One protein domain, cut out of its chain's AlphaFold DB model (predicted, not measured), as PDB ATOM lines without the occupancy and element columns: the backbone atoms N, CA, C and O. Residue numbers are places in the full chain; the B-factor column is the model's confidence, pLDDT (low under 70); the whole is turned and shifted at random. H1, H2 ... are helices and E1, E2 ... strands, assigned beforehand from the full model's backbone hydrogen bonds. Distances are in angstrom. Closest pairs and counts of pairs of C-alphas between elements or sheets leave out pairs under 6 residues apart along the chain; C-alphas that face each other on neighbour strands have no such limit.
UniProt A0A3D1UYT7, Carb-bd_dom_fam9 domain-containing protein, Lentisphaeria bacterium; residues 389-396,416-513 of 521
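Overview. This is residues 389 to 396 and 416 to 513 of the 521 residues of the protein "Carb-bd_dom_fam9 domain-containing protein" of Lentisphaeria bacterium (UniProt A0A3D1UYT7). A strongly twisted sheet of six strands runs through the domain, with H2 and H4 on one face and H1 on the other, while the short H3 sits near the last residues of E2 and E3. E3 and E2 are in the middle, and E1 and E4 extend the sheet on one side, E5 and E6 on the other. The printed part has 106 residues, with four named helices and six named strands in the order E1 E2 H1 E3 E4 H2 E5 H3 H4 E6. The mixed sheet has the order E1 E4 E3 E2 E5 E6, and the class is mixed, helices and strands. The whole is compact and rounded, with a radius of gyration of the C-alphas of 12.9 A and spans of 34 by 32 by 29 A.

Along the chain. E1, residues 389 to 391, begins at C-alpha 389 (2.946, -43.871, 34.305). E2, residues 420 to 426, is 18.8 A long; H1, residues 433 to 439, is 10.2 A; E3, residues 444 to 451, is 22.0 A. E4 is residues 458 to 461, and H2, residues 465 to 474, is 14.3 A. E5 is residues 479 to 483 and H3 residues 487 to 490. H4, residues 493 to 504, is 16.1 A. E6, residues 508 to 512, ends at C-alpha 512 (24.177, -37.431, 34.910).

Arrangement. E3 and E2 are parallel at 21 degrees, with N 424 and O 447 2.8 A apart. E2 and E5 are parallel, N 425 to O 481 2.8 A; E5 and E6 are parallel, N 510 to O 480 2.8 A. E3 and E4 form an antiparallel hairpin, N 450 to O 460 2.9 A. E1, an edge strand, is parallel to E4, N 390 to O 459 2.8 A. Two strand-helix-strand units, parallel neighbour strands with helices between, have right-handed crossovers: E2, H1, E3 and E5, H3 H4, E6. H1 runs along E2 at 20 degrees on the local plane, its height over the sheet 8.9 A. On the opposite face H2 runs across E3 at 77 degrees on the local plane. H2 and H4 are close but not clearly touching, the closest C-alphas, Met 472 and Arg 498, 7.1 A apart. Every O i to N i+4 pair in H1, H2 and H4 is within hydrogen-bond range; H3 is too short for one.

Size, cuts and confidence. The farthest C-alphas, Gly 396 and Gln 504, are 40.2 A apart. Residues 397 to 415 are not printed, and C-alphas 396 and 416 are 32.5 A apart across the cut. Of the links printed whole, none is long. Mean pLDDT of the printed part is 76.6; 36 residues are under 70, among them 389 to 396 and 451 to 460.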
ATOM      1  N   ILE A 389       2.103 -43.326  33.239       61.59
ATOM      2  CA  ILE A 389       2.946 -43.871  34.305       61.59
ATOM      3  C   ILE A 389       2.286 -45.167  34.776       61.59
ATOM      4  O   ILE A 389       1.144 -45.165  35.237       61.59
ATOM      5  N   ARG A 390       2.993 -46.286  34.650       53.78
ATOM      6  CA  ARG A 390       2.511 -47.627  34.986       53.78
ATOM      7  C   ARG A 390       3.143 -48.121  36.274       53.78
ATOM      8  O   ARG A 390       4.347 -47.993  36.479       53.78
ATOM      9  N   LYS A 391       2.332 -48.753  37.123       60.41
ATOM     10  CA  LYS A 391       2.822 -49.388  38.347       60.41
ATOM     11  C   LYS A 391       3.422 -50.759  38.044       60.41
ATOM     12  O   LYS A 391       2.772 -51.589  37.412       60.41
ATOM     13  N   VAL A 392       4.620 -51.023  38.549       49.06
ATOM     14  CA  VAL A 392       5.259 -52.341  38.527       49.06
ATOM     15  C   VAL A 392       5.129 -52.963  39.910       49.06
ATOM     16  O   VAL A 392       5.487 -52.354  40.917       49.06
ATOM     17  N   ALA A 393       4.625 -54.193  39.980       40.50
ATOM     18  CA  ALA A 393       4.676 -54.967  41.211       40.50
ATOM     19  C   ALA A 393       6.103 -55.507  41.389       40.50
ATOM     20  O   ALA A 393       6.545 -56.349  40.609       40.50
ATOM     21  N   ARG A 394       6.837 -55.045  42.411       45.56
ATOM     22  CA  ARG A 394       8.109 -55.676  42.785       45.56
ATOM     23  C   ARG A 394       7.839 -57.108  43.248       45.56
ATOM     24  O   ARG A 394       7.318 -57.329  44.342       45.56
ATOM     25  N   ALA A 395       8.222 -58.089  42.441       29.39
ATOM     26  CA  ALA A 395       8.388 -59.447  42.925       29.39
ATOM     27  C   ALA A 395       9.619 -59.476  43.850       29.39
ATOM     28  O   ALA A 395      10.736 -59.267  43.392       29.39
ATOM     29  N   GLY A 396       9.425 -59.728  45.148       35.09
ATOM     30  CA  GLY A 396      10.457 -60.434  45.918       35.09
ATOM     31  C   GLY A 396      11.221 -59.728  47.042       35.09
ATOM     32  O   GLY A 396      12.102 -60.376  47.588       35.09
ATOM     33  N   SER A 416      18.991 -31.052  53.979       69.38
ATOM     34  CA  SER A 416      18.348 -29.826  53.498       69.38
ATOM     35  C   SER A 416      17.382 -29.292  54.571       69.38
ATOM     36  O   SER A 416      16.606 -30.087  55.120       69.38
ATOM     37  N   PRO A 417      17.404 -27.983  54.896       76.25
ATOM     38  CA  PRO A 417      16.481 -27.393  55.868       76.25
ATOM     39  C   PRO A 417      15.020 -27.478  55.399       76.25
ATOM     40  O   PRO A 417      14.121 -27.630  56.222       76.25
ATOM     41  N   GLU A 418      14.793 -27.470  54.085       83.00
ATOM     42  CA  GLU A 418      13.481 -27.651  53.460       83.00
ATOM     43  C   GLU A 418      13.397 -29.010  52.759       83.00
ATOM     44  O   GLU A 418      14.394 -29.519  52.236       83.00
ATOM     45  N   THR A 419      12.209 -29.622  52.757       87.69
ATOM     46  CA  THR A 419      12.000 -30.894  52.057       87.69
ATOM     47  C   THR A 419      11.906 -30.657  50.555       87.69
ATOM     48  O   THR A 419      10.950 -30.039  50.100       87.69
ATOM     49  N   LEU A 420      12.842 -31.221  49.791       90.88
ATOM     50  CA  LEU A 420      12.848 -31.120  48.329       90.88
ATOM     51  C   LEU A 420      12.046 -32.257  47.687       90.88
ATOM     52  O   LEU A 420      12.231 -33.424  48.043       90.88
ATOM     53  N   ASN A 421      11.205 -31.937  46.709       94.44
ATOM     54  CA  ASN A 421      10.536 -32.892  45.834       94.44
ATOM     55  C   ASN A 421      11.375 -33.105  44.575       94.44
ATOM     56  O   ASN A 421      11.591 -32.184  43.789       94.44
ATOM     57  N   VAL A 422      11.819 -34.335  44.352       93.94
ATOM     58  CA  VAL A 422      12.729 -34.668  43.252       93.94
ATOM     59  C   VAL A 422      12.078 -35.698  42.338       93.94
ATOM     60  O   VAL A 422      11.531 -36.684  42.818       93.94
ATOM     61  N   LEU A 423      12.143 -35.502  41.023       94.94
ATOM     62  CA  LEU A 423      11.774 -36.541  40.060       94.94
ATOM     63  C   LEU A 423      13.044 -37.133  39.458       94.94
ATOM     64  O   LEU A 423      13.797 -36.432  38.782       94.94
ATOM     65  N   VAL A 424      13.269 -38.425  39.681       93.12
ATOM     66  CA  VAL A 424      14.417 -39.148  39.133       93.12
ATOM     67  C   VAL A 424      13.975 -40.004  37.952       93.12
ATOM     68  O   VAL A 424      13.014 -40.766  38.049       93.12
ATOM     69  N   ILE A 425      14.689 -39.897  36.834       91.25
ATOM     70  CA  ILE A 425      14.420 -40.649  35.609       91.25
ATOM     71  C   ILE A 425      15.658 -41.469  35.259       91.25
ATOM     72  O   ILE A 425      16.741 -40.920  35.049       91.25
ATOM     73  N   GLY A 426      15.480 -42.786  35.186       82.12
ATOM     74  CA  GLY A 426      16.531 -43.747  34.865       82.12
ATOM     75  C   GLY A 426      16.140 -44.690  33.731       82.12
ATOM     76  O   GLY A 426      15.002 -44.701  33.260       82.12
ATOM     77  N   ASP A 427      17.094 -45.509  33.294       70.69
ATOM     78  CA  ASP A 427      16.871 -46.458  32.197       70.69
ATOM     79  C   ASP A 427      16.159 -47.742  32.661       70.69
ATOM     80  O   ASP A 427      15.483 -48.416  31.894       70.69
ATOM     81  N   SER A 428      16.297 -48.099  33.940       66.44
ATOM     82  CA  SER A 428      15.705 -49.310  34.512       66.44
ATOM     83  C   SER A 428      15.456 -49.163  36.011       66.44
ATOM     84  O   SER A 428      16.030 -48.293  36.663       66.44
ATOM     85  N   LEU A 429      14.642 -50.050  36.594       64.88
ATOM     86  CA  LEU A 429      14.415 -50.052  38.046       64.88
ATOM     87  C   LEU A 429      15.715 -50.295  38.827       64.88
ATOM     88  O   LEU A 429      15.876 -49.762  39.919       64.88
ATOM     89  N   MET A 430      16.652 -51.055  38.248       63.47
ATOM     90  CA  MET A 430      17.952 -51.338  38.854       63.47
ATOM     91  C   MET A 430      18.835 -50.087  38.913       63.47
ATOM     92  O   MET A 430      19.418 -49.801  39.952       63.47
ATOM     93  N   SER A 431      18.878 -49.298  37.832       68.75
ATOM     94  CA  SER A 431      19.682 -48.064  37.767       68.75
ATOM     95  C   SER A 431      19.175 -46.953  38.689       68.75
ATOM     96  O   SER A 431      19.855 -45.954  38.888       68.75
ATOM     97  N   LEU A 432      17.957 -47.090  39.216       73.38
ATOM     98  CA  LEU A 432      17.378 -46.157  40.180       73.38
ATOM     99  C   LEU A 432      17.798 -46.472  41.624       73.38
ATOM    100  O   LEU A 432      17.457 -45.713  42.528       73.38
ATOM    101  N   THR A 433      18.537 -47.562  41.853       70.12
ATOM    102  CA  THR A 433      19.040 -47.930  43.184       70.12
ATOM    103  C   THR A 433      20.078 -46.921  43.679       70.12
ATOM    104  O   THR A 433      19.910 -46.386  44.770       70.12
ATOM    105  N   ASP A 434      21.063 -46.554  42.857       71.31
ATOM    106  CA  ASP A 434      22.120 -45.622  43.278       71.31
ATOM    107  C   ASP A 434      21.575 -44.217  43.594       71.31
ATOM    108  O   ASP A 434      21.881 -43.686  44.663       71.31
ATOM    109  N   PRO A 435      20.702 -43.602  42.758       77.50
ATOM    110  CA  PRO A 435      20.046 -42.353  43.129       77.50
ATOM    111  C   PRO A 435      19.270 -42.457  44.441       77.50
ATOM    112  O   PRO A 435      19.312 -41.511  45.219       77.50
ATOM    113  N   ARG A 436      18.597 -43.590  44.707       75.44
ATOM    114  CA  ARG A 436      17.869 -43.839  45.965       75.44
ATOM    115  C   ARG A 436      18.789 -43.893  47.178       75.44
ATOM    116  O   ARG A 436      18.418 -43.370  48.226       75.44
ATOM    117  N   GLU A 437      19.965 -44.491  47.048       73.00
ATOM    118  CA  GLU A 437      20.960 -44.515  48.121       73.00
ATOM    119  C   GLU A 437      21.526 -43.119  48.396       73.00
ATOM    120  O   GLU A 437      21.601 -42.711  49.552       73.00
ATOM    121  N   VAL A 438      21.837 -42.352  47.346       74.88
ATOM    122  CA  VAL A 438      22.414 -41.001  47.460       74.88
ATOM    123  C   VAL A 438      21.457 -40.007  48.124       74.88
ATOM    124  O   VAL A 438      21.880 -39.202  48.952       74.88
ATOM    125  N   ILE A 439      20.169 -40.044  47.773       78.94
ATOM    126  CA  ILE A 439      19.152 -39.147  48.356       78.94
ATOM    127  C   ILE A 439      18.706 -39.565  49.758       78.94
ATOM    128  O   ILE A 439      18.078 -38.777  50.474       78.94
ATOM    129  N   SER A 440      18.983 -40.810  50.151       71.94
ATOM    130  CA  SER A 440      18.582 -41.321  51.452       71.94
ATOM    131  C   SER A 440      19.234 -40.489  52.557       71.94
ATOM    132  O   SER A 440      20.438 -40.243  52.563       71.94
ATOM    133  N   GLY A 441      18.417 -40.006  53.491       71.19
ATOM    134  CA  GLY A 441      18.885 -39.174  54.598       71.19
ATOM    135  C   GLY A 441      19.033 -37.677  54.297       71.19
ATOM    136  O   GLY A 441      19.282 -36.942  55.246       71.19
ATOM    137  N   LEU A 442      18.801 -37.196  53.065       77.44
ATOM    138  CA  LEU A 442      18.994 -35.784  52.670       77.44
ATOM    139  C   LEU A 442      17.792 -34.835  52.893       77.44
ATOM    140  O   LEU A 442      17.853 -33.675  52.493       77.44
ATOM    141  N   ASN A 443      16.721 -35.282  53.561       84.75
ATOM    142  CA  ASN A 443      15.415 -34.588  53.605       84.75
ATOM    143  C   ASN A 443      14.825 -34.361  52.193       84.75
ATOM    144  O   ASN A 443      14.357 -33.281  51.847       84.75
ATOM    145  N   VAL A 444      14.863 -35.406  51.365       86.25
ATOM    146  CA  VAL A 444      14.389 -35.402  49.976       86.25
ATOM    147  C   VAL A 444      13.236 -36.395  49.819       86.25
ATOM    148  O   VAL A 444      13.337 -37.543  50.248       86.25
ATOM    149  N   LYS A 445      12.148 -35.966  49.174       88.62
ATOM    150  CA  LYS A 445      11.072 -36.828  48.672       88.62
ATOM    151  C   LYS A 445      11.292 -37.044  47.184       88.62
ATOM    152  O   LYS A 445      10.965 -36.168  46.387       88.62
ATOM    153  N   ALA A 446      11.841 -38.193  46.810       89.12
ATOM    154  CA  ALA A 446      12.017 -38.504  45.401       89.12
ATOM    155  C   ALA A 446      10.950 -39.460  44.889       89.12
ATOM    156  O   ALA A 446      10.696 -40.486  45.520       89.12
ATOM    157  N   ASP A 447      10.404 -39.120  43.728       93.06
ATOM    158  CA  ASP A 447       9.627 -40.034  42.912       93.06
ATOM    159  C   ASP A 447      10.486 -40.561  41.752       93.06
ATOM    160  O   ASP A 447      11.369 -39.857  41.250       93.06
ATOM    161  N   MET A 448      10.249 -41.799  41.322       87.94
ATOM    162  CA  MET A 448      11.163 -42.515  40.427       87.94
ATOM    163  C   MET A 448      10.452 -43.089  39.198       87.94
ATOM    164  O   MET A 448       9.481 -43.843  39.316       87.94
ATOM    165  N   LEU A 449      10.973 -42.770  38.010       86.44
ATOM    166  CA  LEU A 449      10.470 -43.234  36.717       86.44
ATOM    167  C   LEU A 449      11.550 -43.966  35.922       86.44
ATOM    168  O   LEU A 449      12.705 -43.541  35.864       86.44
ATOM    169  N   THR A 450      11.154 -45.029  35.229       73.56
ATOM    170  CA  THR A 450      12.011 -45.712  34.254       73.56
ATOM    171  C   THR A 450      11.480 -45.545  32.847       73.56
ATOM    172  O   THR A 450      10.278 -45.701  32.617       73.56
ATOM    173  N   THR A 451      12.374 -45.306  31.894       68.19
ATOM    174  CA  THR A 451      12.028 -45.235  30.471       68.19
ATOM    175  C   THR A 451      11.783 -46.620  29.868       68.19
ATOM    176  O   THR A 451      12.353 -47.606  30.325       68.19
ATOM    177  N   THR A 452      10.966 -46.705  28.817       49.59
ATOM    178  CA  THR A 452      10.608 -47.983  28.162       49.59
ATOM    179  C   THR A 452      11.102 -48.106  26.723       49.59
ATOM    180  O   THR A 452      10.883 -49.131  26.084       49.59
ATOM    181  N   GLY A 453      11.731 -47.054  26.195       49.03
ATOM    182  CA  GLY A 453      12.176 -46.951  24.807       49.03
ATOM    183  C   GLY A 453      12.569 -45.519  24.439       49.03
ATOM    184  O   GLY A 453      12.476 -44.614  25.264       49.03
ATOM    185  N   THR A 454      13.027 -45.309  23.205       50.59
ATOM    186  CA  THR A 454      13.454 -43.989  22.709       50.59
ATOM    187  C   THR A 454      12.248 -43.088  22.425       50.59
ATOM    188  O   THR A 454      11.341 -43.514  21.715       50.59
ATOM    189  N   ASN A 455      12.252 -41.843  22.921       50.25
ATOM    190  CA  ASN A 455      11.173 -40.862  22.726       50.25
ATOM    191  C   ASN A 455       9.760 -41.413  23.046       50.25
ATOM    192  O   ASN A 455       8.788 -41.120  22.344       50.25
ATOM    193  N   ALA A 456       9.650 -42.233  24.094       50.06
ATOM    194  CA  ALA A 456       8.390 -42.800  24.559       50.06
ATOM    195  C   ALA A 456       7.919 -42.055  25.814       50.06
ATOM    196  O   ALA A 456       8.694 -41.843  26.741       50.06
ATOM    197  N   ASP A 457       6.639 -41.683  25.857       64.06
ATOM    198  CA  ASP A 457       6.022 -41.074  27.044       64.06
ATOM    199  C   ASP A 457       5.389 -42.129  27.983       64.06
ATOM    200  O   ASP A 457       4.586 -41.804  28.850       64.06
ATOM    201  N   VAL A 458       5.765 -43.404  27.846       53.84
ATOM    202  CA  VAL A 458       5.366 -44.462  28.783       53.84
ATOM    203  C   VAL A 458       6.494 -44.679  29.782       53.84
ATOM    204  O   VAL A 458       7.640 -44.918  29.401       53.84
ATOM    205  N   TYR A 459       6.160 -44.616  31.065       68.69
ATOM    206  CA  TYR A 459       7.099 -44.750  32.169       68.69
ATOM    207  C   TYR A 459       6.620 -45.813  33.144       68.69
ATOM    208  O   TYR A 459       5.419 -45.992  33.339       68.69
ATOM    209  N   TYR A 460       7.554 -46.499  33.793       61.78
ATOM    210  CA  TYR A 460       7.233 -47.407  34.891       61.78
ATOM    211  C   TYR A 460       7.735 -46.861  36.220       61.78
ATOM    212  O   TYR A 460       8.765 -46.195  36.289       61.78
ATOM    213  N   THR A 461       7.000 -47.179  37.277       72.88
ATOM    214  CA  THR A 461       7.345 -46.854  38.657       72.88
ATOM    215  C   THR A 461       6.877 -47.969  39.583       72.88
ATOM    216  O   THR A 461       5.913 -48.677  39.297       72.88
ATOM    217  N   ASP A 462       7.547 -48.139  40.709       67.56
ATOM    218  CA  ASP A 462       7.105 -48.964  41.835       67.56
ATOM    219  C   ASP A 462       6.348 -48.152  42.906       67.56
ATOM    220  O   ASP A 462       5.880 -48.719  43.896       67.56
ATOM    221  N   GLU A 463       6.171 -46.848  42.690       79.62
ATOM    222  CA  GLU A 463       5.489 -45.921  43.597       79.62
ATOM    223  C   GLU A 463       3.994 -45.770  43.230       79.62
ATOM    224  O   GLU A 463       3.365 -46.717  42.739       79.62
ATOM    225  N   ASP A 464       3.359 -44.636  43.547       77.81
ATOM    226  CA  ASP A 464       1.976 -44.334  43.150       77.81
ATOM    227  C   ASP A 464       1.944 -43.488  41.862       77.81
ATOM    228  O   ASP A 464       2.192 -42.280  41.920       77.81
ATOM    229  N   PRO A 465       1.573 -44.073  40.705       67.56
ATOM    230  CA  PRO A 465       1.517 -43.342  39.445       67.56
ATOM    231  C   PRO A 465       0.615 -42.106  39.462       67.56
ATOM    232  O   PRO A 465       0.935 -41.112  38.812       67.56
ATOM    233  N   LYS A 466      -0.513 -42.148  40.192       68.19
ATOM    234  CA  LYS A 466      -1.471 -41.031  40.220       68.19
ATOM    235  C   LYS A 466      -0.887 -39.834  40.965       68.19
ATOM    236  O   LYS A 466      -1.046 -38.701  40.513       68.19
ATOM    237  N   ALA A 467      -0.186 -40.087  42.069       79.69
ATOM    238  CA  ALA A 467       0.476 -39.048  42.850       79.69
ATOM    239  C   ALA A 467       1.604 -38.369  42.056       79.69
ATOM    240  O   ALA A 467       1.682 -37.140  42.041       79.69
ATOM    241  N   ILE A 468       2.424 -39.152  41.347       86.25
ATOM    242  CA  ILE A 468       3.505 -38.630  40.493       86.25
ATOM    243  C   ILE A 468       2.929 -37.769  39.368       86.25
ATOM    244  O   ILE A 468       3.375 -36.641  39.157       86.25
ATOM    245  N   PHE A 469       1.899 -38.266  38.674       77.06
ATOM    246  CA  PHE A 469       1.243 -37.513  37.607       77.06
ATOM    247  C   PHE A 469       0.709 -36.167  38.118       77.06
ATOM    248  O   PHE A 469       0.961 -35.137  37.496       77.06
ATOM    249  N   ALA A 470       0.024 -36.160  39.266       79.12
ATOM    250  CA  ALA A 470      -0.532 -34.945  39.855       79.12
ATOM    251  C   ALA A 470       0.551 -33.915  40.224       79.12
ATOM    252  O   ALA A 470       0.430 -32.754  39.840       79.12
ATOM    253  N   LYS A 471       1.632 -34.330  40.907       91.12
ATOM    254  CA  LYS A 471       2.762 -33.437  41.235       91.12
ATOM    255  C   LYS A 471       3.407 -32.861  39.980       91.12
ATOM    256  O   LYS A 471       3.713 -31.674  39.921       91.12
ATOM    257  N   MET A 472       3.602 -33.700  38.967       87.25
ATOM    258  CA  MET A 472       4.220 -33.291  37.715       87.25
ATOM    259  C   MET A 472       3.356 -32.280  36.946       87.25
ATOM    260  O   MET A 472       3.895 -31.319  36.403       87.25
ATOM    261  N   ASP A 473       2.036 -32.471  36.905       79.75
ATOM    262  CA  ASP A 473       1.108 -31.560  36.221       79.75
ATOM    263  C   ASP A 473       0.988 -30.207  36.943       79.75
ATOM    264  O   ASP A 473       0.897 -29.156  36.308       79.75
ATOM    265  N   GLN A 474       1.092 -30.230  38.275       88.31
ATOM    266  CA  GLN A 474       1.145 -29.039  39.125       88.31
ATOM    267  C   GLN A 474       2.496 -28.304  39.072       88.31
ATOM    268  O   GLN A 474       2.580 -27.180  39.556       88.31
ATOM    269  N   GLY A 475       3.546 -28.906  38.498       90.31
ATOM    270  CA  GLY A 475       4.904 -28.350  38.537       90.31
ATOM    271  C   GLY A 475       5.529 -28.372  39.939       90.31
ATOM    272  O   GLY A 475       6.336 -27.518  40.272       90.31
ATOM    273  N   ALA A 476       5.157 -29.336  40.781       93.88
ATOM    274  CA  ALA A 476       5.536 -29.380  42.196       93.88
ATOM    275  C   ALA A 476       6.914 -30.023  42.474       93.88
ATOM    276  O   ALA A 476       7.206 -30.361  43.619       93.88
ATOM    277  N   TYR A 477       7.733 -30.260  41.445       96.88
ATOM    278  CA  TYR A 477       9.094 -30.779  41.616       96.88
ATOM    279  C   TYR A 477      10.105 -29.640  41.661       96.88
ATOM    280  O   TYR A 477      10.129 -28.803  40.761       96.88
ATOM    281  N   ASP A 478      10.974 -29.676  42.666       95.25
ATOM    282  CA  ASP A 478      12.048 -28.706  42.881       95.25
ATOM    283  C   ASP A 478      13.293 -29.053  42.054       95.25
ATOM    284  O   ASP A 478      14.085 -28.179  41.707       95.25
ATOM    285  N   LEU A 479      13.476 -30.335  41.718       94.06
ATOM    286  CA  LEU A 479      14.616 -30.823  40.944       94.06
ATOM    287  C   LEU A 479      14.237 -32.039  40.089       94.06
ATOM    288  O   LEU A 479      13.584 -32.976  40.550       94.06
ATOM    289  N   TYR A 480      14.731 -32.059  38.856       94.56
ATOM    290  CA  TYR A 480      14.704 -33.221  37.973       94.56
ATOM    291  C   TYR A 480      16.102 -33.823  37.868       94.56
ATOM    292  O   TYR A 480      17.039 -33.140  37.463       94.56
ATOM    293  N   MET A 481      16.249 -35.103  38.200       92.38
ATOM    294  CA  MET A 481      17.501 -35.847  38.053       92.38
ATOM    295  C   MET A 481      17.348 -36.881  36.945       92.38
ATOM    296  O   MET A 481      16.603 -37.844  37.080       92.38
ATOM    297  N   ILE A 482      18.065 -36.710  35.844       89.44
ATOM    298  CA  ILE A 482      18.019 -37.630  34.707       89.44
ATOM    299  C   ILE A 482      19.377 -38.319  34.618       89.44
ATOM    300  O   ILE A 482      20.396 -37.659  34.400       89.44
ATOM    301  N   GLY A 483      19.406 -39.637  34.812       76.56
ATOM    302  CA  GLY A 483      20.647 -40.403  34.926       76.56
ATOM    303  C   GLY A 483      20.722 -41.592  33.977       76.56
ATOM    304  O   GLY A 483      19.782 -42.374  33.885       76.56
ATOM    305  N   GLY A 484      21.871 -41.752  33.313       68.56
ATOM    306  CA  GLY A 484      22.190 -42.901  32.460       68.56
ATOM    307  C   GLY A 484      22.457 -42.517  31.001       68.56
ATOM    308  O   GLY A 484      21.775 -41.667  30.420       68.56
ATOM    309  N   ARG A 485      23.451 -43.169  30.379       64.75
ATOM    310  CA  ARG A 485      23.834 -42.921  28.980       64.75
ATOM    311  C   ARG A 485      22.639 -43.204  28.059       64.75
ATOM    312  O   ARG A 485      22.226 -44.347  27.905       64.75
ATOM    313  N   GLY A 486      22.112 -42.158  27.424       67.56
ATOM    314  CA  GLY A 486      21.008 -42.253  26.462       67.56
ATOM    315  C   GLY A 486      19.606 -42.033  27.040       67.56
ATOM    316  O   GLY A 486      18.663 -41.942  26.259       67.56
ATOM    317  N   VAL A 487      19.451 -41.866  28.360       77.38
ATOM    318  CA  VAL A 487      18.143 -41.576  28.979       77.38
ATOM    319  C   VAL A 487      17.526 -40.262  28.483       77.38
ATOM    320  O   VAL A 487      16.340 -40.283  28.162       77.38
ATOM    321  N   PRO A 488      18.271 -39.151  28.291       82.56
ATOM    322  CA  PRO A 488      17.695 -37.940  27.697       82.56
ATOM    323  C   PRO A 488      17.030 -38.175  26.331       82.56
ATOM    324  O   PRO A 488      15.959 -37.639  26.076       82.56
ATOM    325  N   GLY A 489      17.607 -39.037  25.483       69.38
ATOM    326  CA  GLY A 489      17.012 -39.417  24.193       69.38
ATOM    327  C   GLY A 489      15.811 -40.366  24.312       69.38
ATOM    328  O   GLY A 489      15.060 -40.551  23.354       69.38
ATOM    329  N   LYS A 490      15.611 -40.972  25.486       67.88
ATOM    330  CA  LYS A 490      14.481 -41.853  25.800       67.88
ATOM    331  C   LYS A 490      13.272 -41.118  26.371       67.88
ATOM    332  O   LYS A 490      12.160 -41.624  26.267       67.88
ATOM    333  N   ILE A 491      13.460 -39.913  26.903       78.69
ATOM    334  CA  ILE A 491      12.365 -39.087  27.415       78.69
ATOM    335  C   ILE A 491      11.458 -38.652  26.254       78.69
ATOM    336  O   ILE A 491      11.910 -38.020  25.301       78.69
ATOM    337  N   GLY A 492      10.173 -39.004  26.333       65.50
ATOM    338  CA  GLY A 492       9.156 -38.566  25.390       65.50
ATOM    339  C   GLY A 492       8.867 -37.064  25.453       65.50
ATOM    340  O   GLY A 492       9.209 -36.350  26.404       65.50
ATOM    341  N   LYS A 493       8.236 -36.559  24.390       69.88
ATOM    342  CA  LYS A 493       7.987 -35.124  24.196       69.88
ATOM    343  C   LYS A 493       7.071 -34.535  25.265       69.88
ATOM    344  O   LYS A 493       7.215 -33.357  25.592       69.88
ATOM    345  N   GLU A 494       6.110 -35.295  25.781       69.12
ATOM    346  CA  GLU A 494       5.142 -34.778  26.748       69.12
ATOM    347  C   GLU A 494       5.733 -34.676  28.162       69.12
ATOM    348  O   GLU A 494       5.418 -33.707  28.862       69.12
ATOM    349  N   LEU A 495       6.619 -35.594  28.565       82.06
ATOM    350  CA  LEU A 495       7.418 -35.442  29.784       82.06
ATOM    351  C   LEU A 495       8.392 -34.272  29.641       82.06
ATOM    352  O   LEU A 495       8.434 -33.396  30.503       82.06
ATOM    353  N   ALA A 496       9.127 -34.216  28.525       86.25
ATOM    354  CA  ALA A 496      10.108 -33.165  28.272       86.25
ATOM    355  C   ALA A 496       9.482 -31.763  28.352       86.25
ATOM    356  O   ALA A 496      10.029 -30.890  29.017       86.25
ATOM    357  N   LYS A 497       8.298 -31.551  27.757       83.25
ATOM    358  CA  LYS A 497       7.565 -30.274  27.853       83.25
ATOM    359  C   LYS A 497       7.260 -29.868  29.295       83.25
ATOM    360  O   LYS A 497       7.371 -28.690  29.621       83.25
ATOM    361  N   ARG A 498       6.861 -30.818  30.147       88.31
ATOM    362  CA  ARG A 498       6.548 -30.558  31.562       88.31
ATOM    363  C   ARG A 498       7.803 -30.207  32.351       88.31
ATOM    364  O   ARG A 498       7.785 -29.218  33.074       88.31
ATOM    365  N   ILE A 499       8.886 -30.960  32.141       92.56
ATOM    366  CA  ILE A 499      10.195 -30.679  32.743       92.56
ATOM    367  C   ILE A 499      10.668 -29.286  32.324       92.56
ATOM    368  O   ILE A 499      10.933 -28.459  33.184       92.56
ATOM    369  N   VAL A 500      10.706 -28.992  31.021       92.12
ATOM    370  CA  VAL A 500      11.159 -27.692  30.499       92.12
ATOM    371  C   VAL A 500      10.321 -26.549  31.061       92.12
ATOM    372  O   VAL A 500      10.887 -25.582  31.557       92.12
ATOM    373  N   LYS A 501       8.987 -26.671  31.043       90.94
ATOM    374  CA  LYS A 501       8.088 -25.658  31.609       90.94
ATOM    375  C   LYS A 501       8.392 -25.405  33.086       90.94
ATOM    376  O   LYS A 501       8.429 -24.257  33.505       90.94
ATOM    377  N   ASN A 502       8.597 -26.460  33.872       96.19
ATOM    378  CA  ASN A 502       8.831 -26.303  35.302       96.19
ATOM    379  C   ASN A 502      10.245 -25.784  35.617       96.19
ATOM    380  O   ASN A 502      10.418 -24.945  36.493       96.19
ATOM    381  N   VAL A 503      11.251 -26.203  34.846       94.69
ATOM    382  CA  VAL A 503      12.622 -25.676  34.935       94.69
ATOM    383  C   VAL A 503      12.660 -24.187  34.587       94.69
ATOM    384  O   VAL A 503      13.287 -23.402  35.291       94.69
ATOM    385  N   GLN A 504      11.918 -23.762  33.561       93.44
ATOM    386  CA  GLN A 504      11.742 -22.341  33.232       93.44
ATOM    387  C   GLN A 504      11.064 -21.547  34.360       93.44
ATOM    388  O   GLN A 504      11.283 -20.343  34.466       93.44
ATOM    389  N   ASN A 505      10.288 -22.217  35.214       93.31
ATOM    390  CA  ASN A 505       9.657 -21.636  36.398       93.31
ATOM    391  C   ASN A 505      10.526 -21.730  37.668       93.31
ATOM    392  O   ASN A 505      10.054 -21.359  38.740       93.31
ATOM    393  N   GLY A 506      11.776 -22.195  37.566       93.31
ATOM    394  CA  GLY A 506      12.746 -22.192  38.665       93.31
ATOM    395  C   GLY A 506      13.131 -23.566  39.218       93.31
ATOM    396  O   GLY A 506      13.984 -23.624  40.099       93.31
ATOM    397  N   ALA A 507      12.565 -24.666  38.707       95.81
ATOM    398  CA  ALA A 507      12.997 -26.005  39.108       95.81
ATOM    399  C   ALA A 507      14.420 -26.320  38.603       95.81
ATOM    400  O   ALA A 507      14.804 -25.967  37.487       95.81
ATOM    401  N   GLY A 508      15.203 -27.040  39.404       95.56
ATOM    402  CA  GLY A 508      16.533 -27.502  39.022       95.56
ATOM    403  C   GLY A 508      16.500 -28.637  37.993       95.56
ATOM    404  O   GLY A 508      15.561 -29.435  37.941       95.56
ATOM    405  N   LEU A 509      17.572 -28.766  37.207       93.19
ATOM    406  CA  LEU A 509      17.786 -29.875  36.274       93.19
ATOM    407  C   LEU A 509      19.212 -30.419  36.418       93.19
ATOM    408  O   LEU A 509      20.180 -29.708  36.160       93.19
ATOM    409  N   LEU A 510      19.336 -31.691  36.791       89.12
ATOM    410  CA  LEU A 510      20.598 -32.420  36.879       89.12
ATOM    411  C   LEU A 510      20.631 -33.531  35.825       89.12
ATOM    412  O   LEU A 510      19.792 -34.431  35.827       89.12
ATOM    413  N   LEU A 511      21.638 -33.494  34.954       83.31
ATOM    414  CA  LEU A 511      21.883 -34.498  33.917       83.31
ATOM    415  C   LEU A 511      23.156 -35.281  34.267       83.31
ATOM    416  O   LEU A 511      24.249 -34.719  34.234       83.31
ATOM    417  N   ASN A 512      23.036 -36.570  34.591       69.56
ATOM    418  CA  ASN A 512      24.177 -37.431  34.910       69.56
ATOM    419  C   ASN A 512      24.529 -38.347  33.716       69.56
ATOM    420  O   ASN A 512      23.719 -39.182  33.303       69.56
ATOM    421  N   ALA A 513      25.752 -38.182  33.196       57.47
ATOM    422  CA  ALA A 513      26.341 -38.808  32.000       57.47
ATOM    423  C   ALA A 513      25.749 -38.418  30.616       57.47
ATOM    424  O   ALA A 513      25.362 -39.303  29.840       57.47
TER     425      ALA A 513